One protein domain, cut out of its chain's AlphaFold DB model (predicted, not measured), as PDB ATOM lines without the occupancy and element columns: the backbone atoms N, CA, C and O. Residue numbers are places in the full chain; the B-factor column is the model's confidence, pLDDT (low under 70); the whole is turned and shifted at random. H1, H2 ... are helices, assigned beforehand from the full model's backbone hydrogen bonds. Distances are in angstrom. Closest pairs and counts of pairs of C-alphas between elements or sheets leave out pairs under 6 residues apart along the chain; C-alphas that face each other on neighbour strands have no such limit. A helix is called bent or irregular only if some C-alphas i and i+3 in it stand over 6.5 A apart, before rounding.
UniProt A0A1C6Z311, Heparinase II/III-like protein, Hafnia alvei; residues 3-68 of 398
ATOM      1  N   ARG A   3      20.176  26.932  -0.475       83.94
ATOM      2  CA  ARG A   3      21.326  26.971  -1.393       83.94
ATOM      3  C   ARG A   3      22.553  27.669  -0.797       83.94
ATOM      4  O   ARG A   3      23.673  27.384  -1.200       83.94
ATOM      5  N   VAL A   4      22.349  28.572   0.164       84.56
ATOM      6  CA  VAL A   4      23.425  29.404   0.718       84.56
ATOM      7  C   VAL A   4      24.502  28.559   1.410       84.56
ATOM      8  O   VAL A   4      25.670  28.750   1.079       84.56
ATOM      9  N   PRO A   5      24.174  27.579   2.280       86.75
ATOM     10  CA  PRO A   5      25.193  26.722   2.883       86.75
ATOM     11  C   PRO A   5      26.025  25.966   1.841       86.75
ATOM     12  O   PRO A   5      27.238  25.878   1.988       86.75
ATOM     13  N   LEU A   6      25.406  25.495   0.750       89.00
ATOM     14  CA  LEU A   6      26.099  24.751  -0.310       89.00
ATOM     15  C   LEU A   6      27.205  25.572  -0.998       89.00
ATOM     16  O   LEU A   6      28.195  24.999  -1.443       89.00
ATOM     17  N   SER A   7      27.088  26.906  -1.017       87.06
ATOM     18  CA  SER A   7      28.147  27.806  -1.513       87.06
ATOM     19  C   SER A   7      29.427  27.793  -0.673       87.06
ATOM     20  O   SER A   7      30.479  28.214  -1.147       87.06
ATOM     21  N   LEU A   8      29.342  27.296   0.562       89.62
ATOM     22  CA  LEU A   8      30.449  27.194   1.507       89.62
ATOM     23  C   LEU A   8      31.003  25.772   1.603       89.62
ATOM     24  O   LEU A   8      31.792  25.500   2.505       89.62
ATOM     25  N   LEU A   9      30.603  24.846   0.729       91.06
ATOM     26  CA  LEU A   9      31.193  23.512   0.743       91.06
ATOM     27  C   LEU A   9      32.682  23.594   0.404       91.06
ATOM     28  O   LEU A   9      33.094  24.097  -0.642       91.06
ATOM     29  N   MET A  10      33.495  23.086   1.324       91.69
ATOM     30  CA  MET A  10      34.928  22.945   1.131       91.69
ATOM     31  C   MET A  10      35.219  21.774   0.179       91.69
ATOM     32  O   MET A  10      34.362  20.909  -0.026       91.69
ATOM     33  N   PRO A  11      36.435  21.675  -0.386       90.25
ATOM     34  CA  PRO A  11      36.815  20.583  -1.289       90.25
ATOM     35  C   PRO A  11      36.592  19.162  -0.748       90.25
ATOM     36  O   PRO A  11      36.383  18.230  -1.518       90.25
ATOM     37  N   ASN A  12      36.602  18.987   0.575       88.06
ATOM     38  CA  ASN A  12      36.303  17.715   1.229       88.06
ATOM     39  C   ASN A  12      34.792  17.430   1.359       88.06
ATOM     40  O   ASN A  12      34.427  16.445   1.993       88.06
ATOM     41  N   GLY A  13      33.912  18.275   0.812       87.50
ATOM     42  CA  GLY A  13      32.451  18.168   0.882       87.50
ATOM     43  C   GLY A  13      31.867  18.356   2.286       87.50
ATOM     44  O   GLY A  13      30.800  17.817   2.578       87.50
ATOM     45  N   CYS A  14      32.580  19.045   3.174       91.00
ATOM     46  CA  CYS A  14      32.081  19.490   4.472       91.00
ATOM     47  C   CYS A  14      32.007  21.021   4.507       91.00
ATOM     48  O   CYS A  14      32.628  21.708   3.696       91.00
ATOM     49  N   PHE A  15      31.255  21.560   5.458       93.56
ATOM     50  CA  PHE A  15      31.256  22.984   5.763       93.56
ATOM     51  C   PHE A  15      32.532  23.377   6.532       93.56
ATOM     52  O   PHE A  15      33.162  22.531   7.171       93.56
ATOM     53  N   PRO A  16      32.954  24.649   6.483       93.06
ATOM     54  CA  PRO A  16      34.004  25.144   7.359       93.06
ATOM     55  C   PRO A  16      33.488  25.180   8.805       93.06
ATOM     56  O   PRO A  16      32.356  25.598   9.053       93.06
ATOM     57  N   ARG A  17      34.328  24.785   9.766       94.06
ATOM     58  CA  ARG A  17      34.007  24.790  11.204       94.06
ATOM     59  C   ARG A  17      34.135  26.191  11.807       94.06
ATOM     60  O   ARG A  17      34.901  26.399  12.735       94.06
ATOM     61  N   LEU A  18      33.432  27.160  11.231       93.62
ATOM     62  CA  LEU A  18      33.384  28.514  11.779       93.62
ATOM     63  C   LEU A  18      32.572  28.510  13.074       93.62
ATOM     64  O   LEU A  18      31.535  27.844  13.133       93.62
ATOM     65  N   ASN A  19      32.974  29.343  14.034       94.56
ATOM     66  CA  ASN A  19      32.186  29.636  15.233       94.56
ATOM     67  C   ASN A  19      31.898  28.386  16.077       94.56
ATOM     68  O   ASN A  19      32.649  27.409  16.041       94.56
ATOM     69  N   ASP A  20      30.798  28.405  16.833       94.62
ATOM     70  CA  ASP A  20      30.316  27.232  17.549       94.62
ATOM     71  C   ASP A  20      29.819  26.134  16.587       94.62
ATOM     72  O   ASP A  20      28.626  25.932  16.367       94.62
ATOM     73  N   CYS A  21      30.774  25.396  16.022       93.75
ATOM     74  CA  CYS A  21      30.575  24.203  15.215       93.75
ATOM     75  C   CYS A  21      31.253  23.020  15.910       93.75
ATOM     76  O   CYS A  21      32.483  22.920  15.942       93.75
ATOM     77  N   VAL A  22      30.458  22.136  16.514       91.88
ATOM     78  CA  VAL A  22      30.979  20.935  17.175       91.88
ATOM     79  C   VAL A  22      31.468  19.958  16.113       91.88
ATOM     80  O   VAL A  22      30.799  19.751  15.102       91.88
ATOM     81  N   PHE A  23      32.608  19.311  16.360       88.25
ATOM     82  CA  PHE A  23      33.146  18.290  15.462       88.25
ATOM     83  C   PHE A  23      32.082  17.247  15.067       88.25
ATOM     84  O   PHE A  23      31.456  16.613  15.919       88.25
ATOM     85  N   GLY A  24      31.889  17.066  13.764       87.62
ATOM     86  CA  GLY A  24      30.858  16.240  13.148       87.62
ATOM     87  C   GLY A  24      29.661  17.027  12.604       87.62
ATOM     88  O   GLY A  24      29.024  16.540  11.671       87.62
ATOM     89  N   GLN A  25      29.366  18.226  13.125       90.50
ATOM     90  CA  GLN A  25      28.271  19.079  12.635       90.50
ATOM     91  C   GLN A  25      28.588  19.727  11.286       90.50
ATOM     92  O   GLN A  25      27.677  20.110  10.558       90.50
ATOM     93  N   GLU A  26      29.864  19.815  10.913       92.06
ATOM     94  CA  GLU A  26      30.280  20.340   9.617       92.06
ATOM     95  C   GLU A  26      29.907  19.426   8.442       92.06
ATOM     96  O   GLU A  26      30.010  19.817   7.277       92.06
ATOM     97  N   LYS A  27      29.514  18.181   8.717       91.25
ATOM     98  CA  LYS A  27      29.204  17.204   7.678       91.25
ATOM     99  C   LYS A  27      27.863  17.520   7.025       91.25
ATOM    100  O   LYS A  27      26.842  17.690   7.685       91.25
ATOM    101  N   LEU A  28      27.846  17.481   5.698       90.31
ATOM    102  CA  LEU A  28      26.616  17.505   4.918       90.31
ATOM    103  C   LEU A  28      25.881  16.159   5.081       90.31
ATOM    104  O   LEU A  28      26.285  15.172   4.469       90.31
ATOM    105  N   ILE A  29      24.853  16.106   5.939       86.56
ATOM    106  CA  ILE A  29      24.136  14.854   6.285       86.56
ATOM    107  C   ILE A  29      22.602  14.915   6.173       86.56
ATOM    108  O   ILE A  29      21.958  13.864   6.180       86.56
ATOM    109  N   HIS A  30      22.017  16.110   6.052       87.50
ATOM    110  CA  HIS A  30      20.564  16.337   6.056       87.50
ATOM    111  C   HIS A  30      19.916  16.009   4.702       87.50
ATOM    112  O   HIS A  30      19.565  16.912   3.941       87.50
ATOM    113  N   SER A  31      19.817  14.719   4.354       85.62
ATOM    114  CA  SER A  31      19.209  14.292   3.081       85.62
ATOM    115  C   SER A  31      17.749  14.715   2.968       85.62
ATOM    116  O   SER A  31      17.354  15.198   1.918       85.62
ATOM    117  N   ASP A  32      16.993  14.628   4.059       83.88
ATOM    118  CA  ASP A  32      15.603  15.076   4.188       83.88
ATOM    119  C   ASP A  32      15.406  16.523   3.704       83.88
ATOM    120  O   ASP A  32      14.528  16.814   2.887       83.88
ATOM    121  N   LEU A  33      16.288  17.428   4.133       88.50
ATOM    122  CA  LEU A  33      16.227  18.843   3.777       88.50
ATOM    123  C   LEU A  33      16.456  19.077   2.278       88.50
ATOM    124  O   LEU A  33      15.772  19.898   1.662       88.50
ATOM    125  N   TYR A  34      17.419  18.367   1.687       87.62
ATOM    126  CA  TYR A  34      17.781  18.534   0.277       87.62
ATOM    127  C   TYR A  34      16.892  17.724  -0.675       87.62
ATOM    128  O   TYR A  34      16.682  18.146  -1.810       87.62
ATOM    129  N   GLU A  35      16.304  16.618  -0.219       85.00
ATOM    130  CA  GLU A  35      15.231  15.902  -0.914       85.00
ATOM    131  C   GLU A  35      13.997  16.795  -1.046       85.00
ATOM    132  O   GLU A  35      13.489  16.966  -2.158       85.00
ATOM    133  N   PHE A  36      13.576  17.433   0.054       87.19
ATOM    134  CA  PHE A  36      12.507  18.430   0.043       87.19
ATOM    135  C   PHE A  36      12.847  19.606  -0.878       87.19
ATOM    136  O   PHE A  36      12.043  19.976  -1.736       87.19
ATOM    137  N   ALA A  37      14.050  20.177  -0.745       87.56
ATOM    138  CA  ALA A  37      14.479  21.304  -1.567       87.56
ATOM    139  C   ALA A  37      14.473  20.956  -3.061       87.56
ATOM    140  O   ALA A  37      13.963  21.731  -3.868       87.56
ATOM    141  N   TYR A  38      14.981  19.784  -3.442       84.75
ATOM    142  CA  TYR A  38      14.935  19.336  -4.828       84.75
ATOM    143  C   TYR A  38      13.500  19.092  -5.303       84.75
ATOM    144  O   TYR A  38      13.144  19.525  -6.395       84.75
ATOM    145  N   GLY A  39      12.660  18.446  -4.488       82.38
ATOM    146  CA  GLY A  39      11.257  18.201  -4.824       82.38
ATOM    147  C   GLY A  39      10.458  19.488  -5.050       82.38
ATOM    148  O   GLY A  39       9.577  19.515  -5.905       82.38
ATOM    149  N   TYR A  40      10.788  20.558  -4.323       88.06
ATOM    150  CA  TYR A  40      10.104  21.846  -4.427       88.06
ATOM    151  C   TYR A  40      10.692  22.770  -5.507       88.06
ATOM    152  O   TYR A  40       9.944  23.374  -6.271       88.06
ATOM    153  N   TYR A  41      12.022  22.902  -5.575       86.25
ATOM    154  CA  TYR A  41      12.701  23.881  -6.440       86.25
ATOM    155  C   TYR A  41      13.260  23.294  -7.741       86.25
ATOM    156  O   TYR A  41      13.535  24.055  -8.665       86.25
ATOM    157  N   ALA A  42      13.470  21.974  -7.815       84.06
ATOM    158  CA  ALA A  42      14.089  21.274  -8.948       84.06
ATOM    159  C   ALA A  42      15.462  21.835  -9.399       84.06
ATOM    160  O   ALA A  42      15.847  21.683 -10.557       84.06
ATOM    161  N   ASP A  43      16.215  22.473  -8.492       84.06
ATOM    162  CA  ASP A  43      17.560  23.000  -8.776       84.06
ATOM    163  C   ASP A  43      18.603  21.853  -8.749       84.06
ATOM    164  O   ASP A  43      18.688  21.135  -7.741       84.06
ATOM    165  N   PRO A  44      19.410  21.664  -9.816       85.62
ATOM    166  CA  PRO A  44      20.447  20.633  -9.877       85.62
ATOM    167  C   PRO A  44      21.477  20.675  -8.743       85.62
ATOM    168  O   PRO A  44      21.989  19.619  -8.377       85.62
ATOM    169  N   CYS A  45      21.750  21.836  -8.132       85.00
ATOM    170  CA  CYS A  45      22.716  21.909  -7.027       85.00
ATOM    171  C   CYS A  45      22.294  21.056  -5.815       85.00
ATOM    172  O   CYS A  45      23.136  20.554  -5.070       85.00
ATOM    173  N   TYR A  46      20.986  20.832  -5.632       87.56
ATOM    174  CA  TYR A  46      20.478  19.947  -4.585       87.56
ATOM    175  C   TYR A  46      20.709  18.470  -4.903       87.56
ATOM    176  O   TYR A  46      20.875  17.679  -3.979       87.56
ATOM    177  N   LEU A  47      20.769  18.089  -6.183       84.12
ATOM    178  CA  LEU A  47      21.167  16.733  -6.568       84.12
ATOM    179  C   LEU A  47      22.639  16.488  -6.250       84.12
ATOM    180  O   LEU A  47      22.945  15.478  -5.633       84.12
ATOM    181  N   GLU A  48      23.522  17.438  -6.568       84.88
ATOM    182  CA  GLU A  48      24.949  17.328  -6.233       84.88
ATOM    183  C   GLU A  48      25.163  17.166  -4.718       84.88
ATOM    184  O   GLU A  48      25.952  16.330  -4.272       84.88
ATOM    185  N   ALA A  49      24.418  17.927  -3.910       87.31
ATOM    186  CA  ALA A  49      24.433  17.796  -2.457       87.31
ATOM    187  C   ALA A  49      23.972  16.402  -1.996       87.31
ATOM    188  O   ALA A  49      24.604  15.798  -1.127       87.31
ATOM    189  N   LEU A  50      22.897  15.873  -2.586       86.44
ATOM    190  CA  LEU A  50      22.391  14.532  -2.286       86.44
ATOM    191  C   LEU A  50      23.373  13.434  -2.705       86.44
ATOM    192  O   LEU A  50      23.571  12.496  -1.938       86.44
ATOM    193  N   ASP A  51      24.051  13.575  -3.842       84.88
ATOM    194  CA  ASP A  51      25.082  12.634  -4.289       84.88
ATOM    195  C   ASP A  51      26.248  12.575  -3.287       84.88
ATOM    196  O   ASP A  51      26.705  11.490  -2.912       84.88
ATOM    197  N   ILE A  52      26.682  13.730  -2.761       86.06
ATOM    198  CA  ILE A  52      27.675  13.793  -1.676       86.06
ATOM    199  C   ILE A  52      27.156  13.075  -0.423       86.06
ATOM    200  O   ILE A  52      27.894  12.284   0.167       86.06
ATOM    201  N   ILE A  53      25.906  13.318  -0.015       87.44
ATOM    202  CA  ILE A  53      25.318  12.703   1.185       87.44
ATOM    203  C   ILE A  53      25.232  11.180   1.031       87.44
ATOM    204  O   ILE A  53      25.703  10.442   1.899       87.44
ATOM    205  N   TYR A  54      24.663  10.693  -0.072       83.75
ATOM    206  CA  TYR A  54      24.447   9.265  -0.287       83.75
ATOM    207  C   TYR A  54      25.742   8.507  -0.560       83.75
ATOM    208  O   TYR A  54      25.862   7.372  -0.117       83.75
ATOM    209  N   SER A  55      26.756   9.129  -1.175       81.88
ATOM    210  CA  SER A  55      28.080   8.501  -1.318       81.88
ATOM    211  C   SER A  55      28.757   8.176   0.023       81.88
ATOM    212  O   SER A  55      29.671   7.352   0.067       81.88
ATOM    213  N   ARG A  56      28.319   8.815   1.119       78.56
ATOM    214  CA  ARG A  56      28.864   8.656   2.477       78.56
ATOM    215  C   ARG A  56      27.981   7.832   3.407       78.56
ATOM    216  O   ARG A  56      28.462   7.414   4.460       78.56
ATOM    217  N   LYS A  57      26.704   7.632   3.072       69.31
ATOM    218  CA  LYS A  57      25.798   6.790   3.857       69.31
ATOM    219  C   LYS A  57      26.060   5.323   3.507       69.31
ATOM    220  O   LYS A  57      25.979   4.939   2.348       69.31
ATOM    221  N   SER A  58      26.346   4.500   4.515       54.88
ATOM    222  CA  SER A  58      26.089   3.062   4.410       54.88
ATOM    223  C   SER A  58      24.574   2.855   4.378       54.88
ATOM    224  O   SER A  58      23.863   3.534   5.118       54.88
ATOM    225  N   ASP A  59      24.115   1.965   3.504       53.25
ATOM    226  CA  ASP A  59      22.731   1.782   3.061       53.25
ATOM    227  C   ASP A  59      21.626   1.998   4.117       53.25
ATOM    228  O   ASP A  59      21.660   1.441   5.211       53.25
ATOM    229  N   ILE A  60      20.603   2.755   3.691       54.12
ATOM    230  CA  ILE A  60      19.239   2.859   4.241       54.12
ATOM    231  C   ILE A  60      19.148   3.424   5.674       54.12
ATOM    232  O   ILE A  60      19.334   2.725   6.667       54.12
ATOM    233  N   ASN A  61      18.747   4.697   5.791       57.66
ATOM    234  CA  ASN A  61      18.265   5.262   7.056       57.66
ATOM    235  C   ASN A  61      16.726   5.269   7.106       57.66
ATOM    236  O   ASN A  61      16.052   5.126   6.087       57.66
ATOM    237  N   THR A  62      16.170   5.460   8.304       59.09
ATOM    238  CA  THR A  62      14.718   5.512   8.539       59.09
ATOM    239  C   THR A  62      14.018   6.547   7.656       59.09
ATOM    240  O   THR A  62      12.914   6.291   7.192       59.09
ATOM    241  N   ASP A  63      14.664   7.674   7.353       58.00
ATOM    242  CA  ASP A  63      14.071   8.717   6.506       58.00
ATOM    243  C   ASP A  63      13.897   8.256   5.057       58.00
ATOM    244  O   ASP A  63      12.852   8.503   4.468       58.00
ATOM    245  N   PHE A  64      14.859   7.514   4.498       56.38
ATOM    246  CA  PHE A  64      14.701   6.890   3.181       56.38
ATOM    247  C   PHE A  64      13.551   5.871   3.173       56.38
ATOM    248  O   PHE A  64      12.816   5.782   2.199       56.38
ATOM    249  N   ILE A  65      13.351   5.132   4.270       59.19
ATOM    250  CA  ILE A  65      12.224   4.191   4.406       59.19
ATOM    251  C   ILE A  65      10.879   4.934   4.481       59.19
ATOM    252  O   ILE A  65       9.881   4.450   3.953       59.19
ATOM    253  N   LEU A  66      10.836   6.082   5.161       61.06
ATOM    254  CA  LEU A  66       9.599   6.825   5.422       61.06
ATOM    255  C   LEU A  66       9.215   7.796   4.296       61.06
ATOM    256  O   LEU A  66       8.028   8.035   4.083       61.06
ATOM    257  N   TYR A  67      10.202   8.359   3.598       60.56
ATOM    258  CA  TYR A  67      10.027   9.471   2.657       60.56
ATOM    259  C   TYR A  67      10.738   9.266   1.312       60.56
ATOM    260  O   TYR A  67      10.584  10.092   0.410       60.56
ATOM    261  N   GLY A  68      11.517   8.191   1.159       55.38
ATOM    262  CA  GLY A  68      12.268   7.917  -0.058       55.38
ATOM    263  C   GLY A  68      11.344   7.727  -1.257       55.38
ATOM    264  O   GLY A  68      10.370   6.981  -1.210       55.38
TER     265      GLY A  68
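This is residues 3 to 68 of the 398 residues of the protein "Heparinase II/III-like protein" of Hafnia alvei (UniProt A0A1C6Z311). The longest helix, H3, and H2 lie side by side as a helical hairpin. Short H1 is near H3, the small H4 is near H2 where residue 32 lies, and the long link of residues 9 to 30 loops away from the hairpin to Asn 19, at the far end of the domain from H4. The printed part has 66 residues with four named helices, in the order H1, H2, H3, H4, and no named strand; the class is all helix, with 34 of the 66 printed residues in named elements. The whole is compact, with a radius of gyration of the C-alphas of 12.3 A, and the C-alphas span 33 by 25 by 19 A along their three main axes.

H3, residues 44 to 56, is 19.2 A from first to last C-alpha and begins at C-alpha 44 (20.447, 20.633, -9.877). H2, residues 31 to 41, is 15.0 A long from first to last C-alpha. H1, residues 5 to 8, begins at C-alpha 5 (25.193, 26.722, 2.883) and is 5.5 A from first to last C-alpha. H4, residues 62 to 67, measures 8.5 A in the same way and ends at C-alpha 67 (10.027, 9.471, 2.657). No helix is bent or irregular.

H3 and H2 touch and form a hairpin, with 12 pairs of C-alphas within 8 A; their closest C-alphas are those of Tyr 38 and Tyr 46, 5.6 A apart. They run opposite ways at a shallow tilt of 17 degrees. H1 is close to H3 but not clearly touching; the closest C-alphas, of Leu 6 and Ala 49, are 7.5 A apart. H4 is close to H2 but not clearly touching, with the C-alphas of Asp 32 and Asp 63 closest at 6.9 A. H2 and H4 run the same way at a shallow tilt of 16 degrees. H1 is apart from H2 and from H4, and H3 is apart from H4. In H2 and H4 every O i to N i+4 pair is within hydrogen-bond range, and in H3 8 of 9 are; H1 is too short for such a pair, and its 1 pair of O i and N i+3 is within range.

The two C-alphas farthest apart are those of Asn 19 and Ile 65, at 34.1 A, and the first and last printed C-alphas, of Arg 3 and Gly 68, are 21.1 A apart. The printed part has no cut. The link from H1 to H2 is long, with 22 residues, and its C-alphas lie 4 to 20 A from the mean of all C-alphas. The links from H2 to H3 and from H3 to H4 are tight, with 2 and 5 residues. The mean pLDDT of the printed part is 82.4; residues 57 to 68 are under 70, and H4 has a mean of 59.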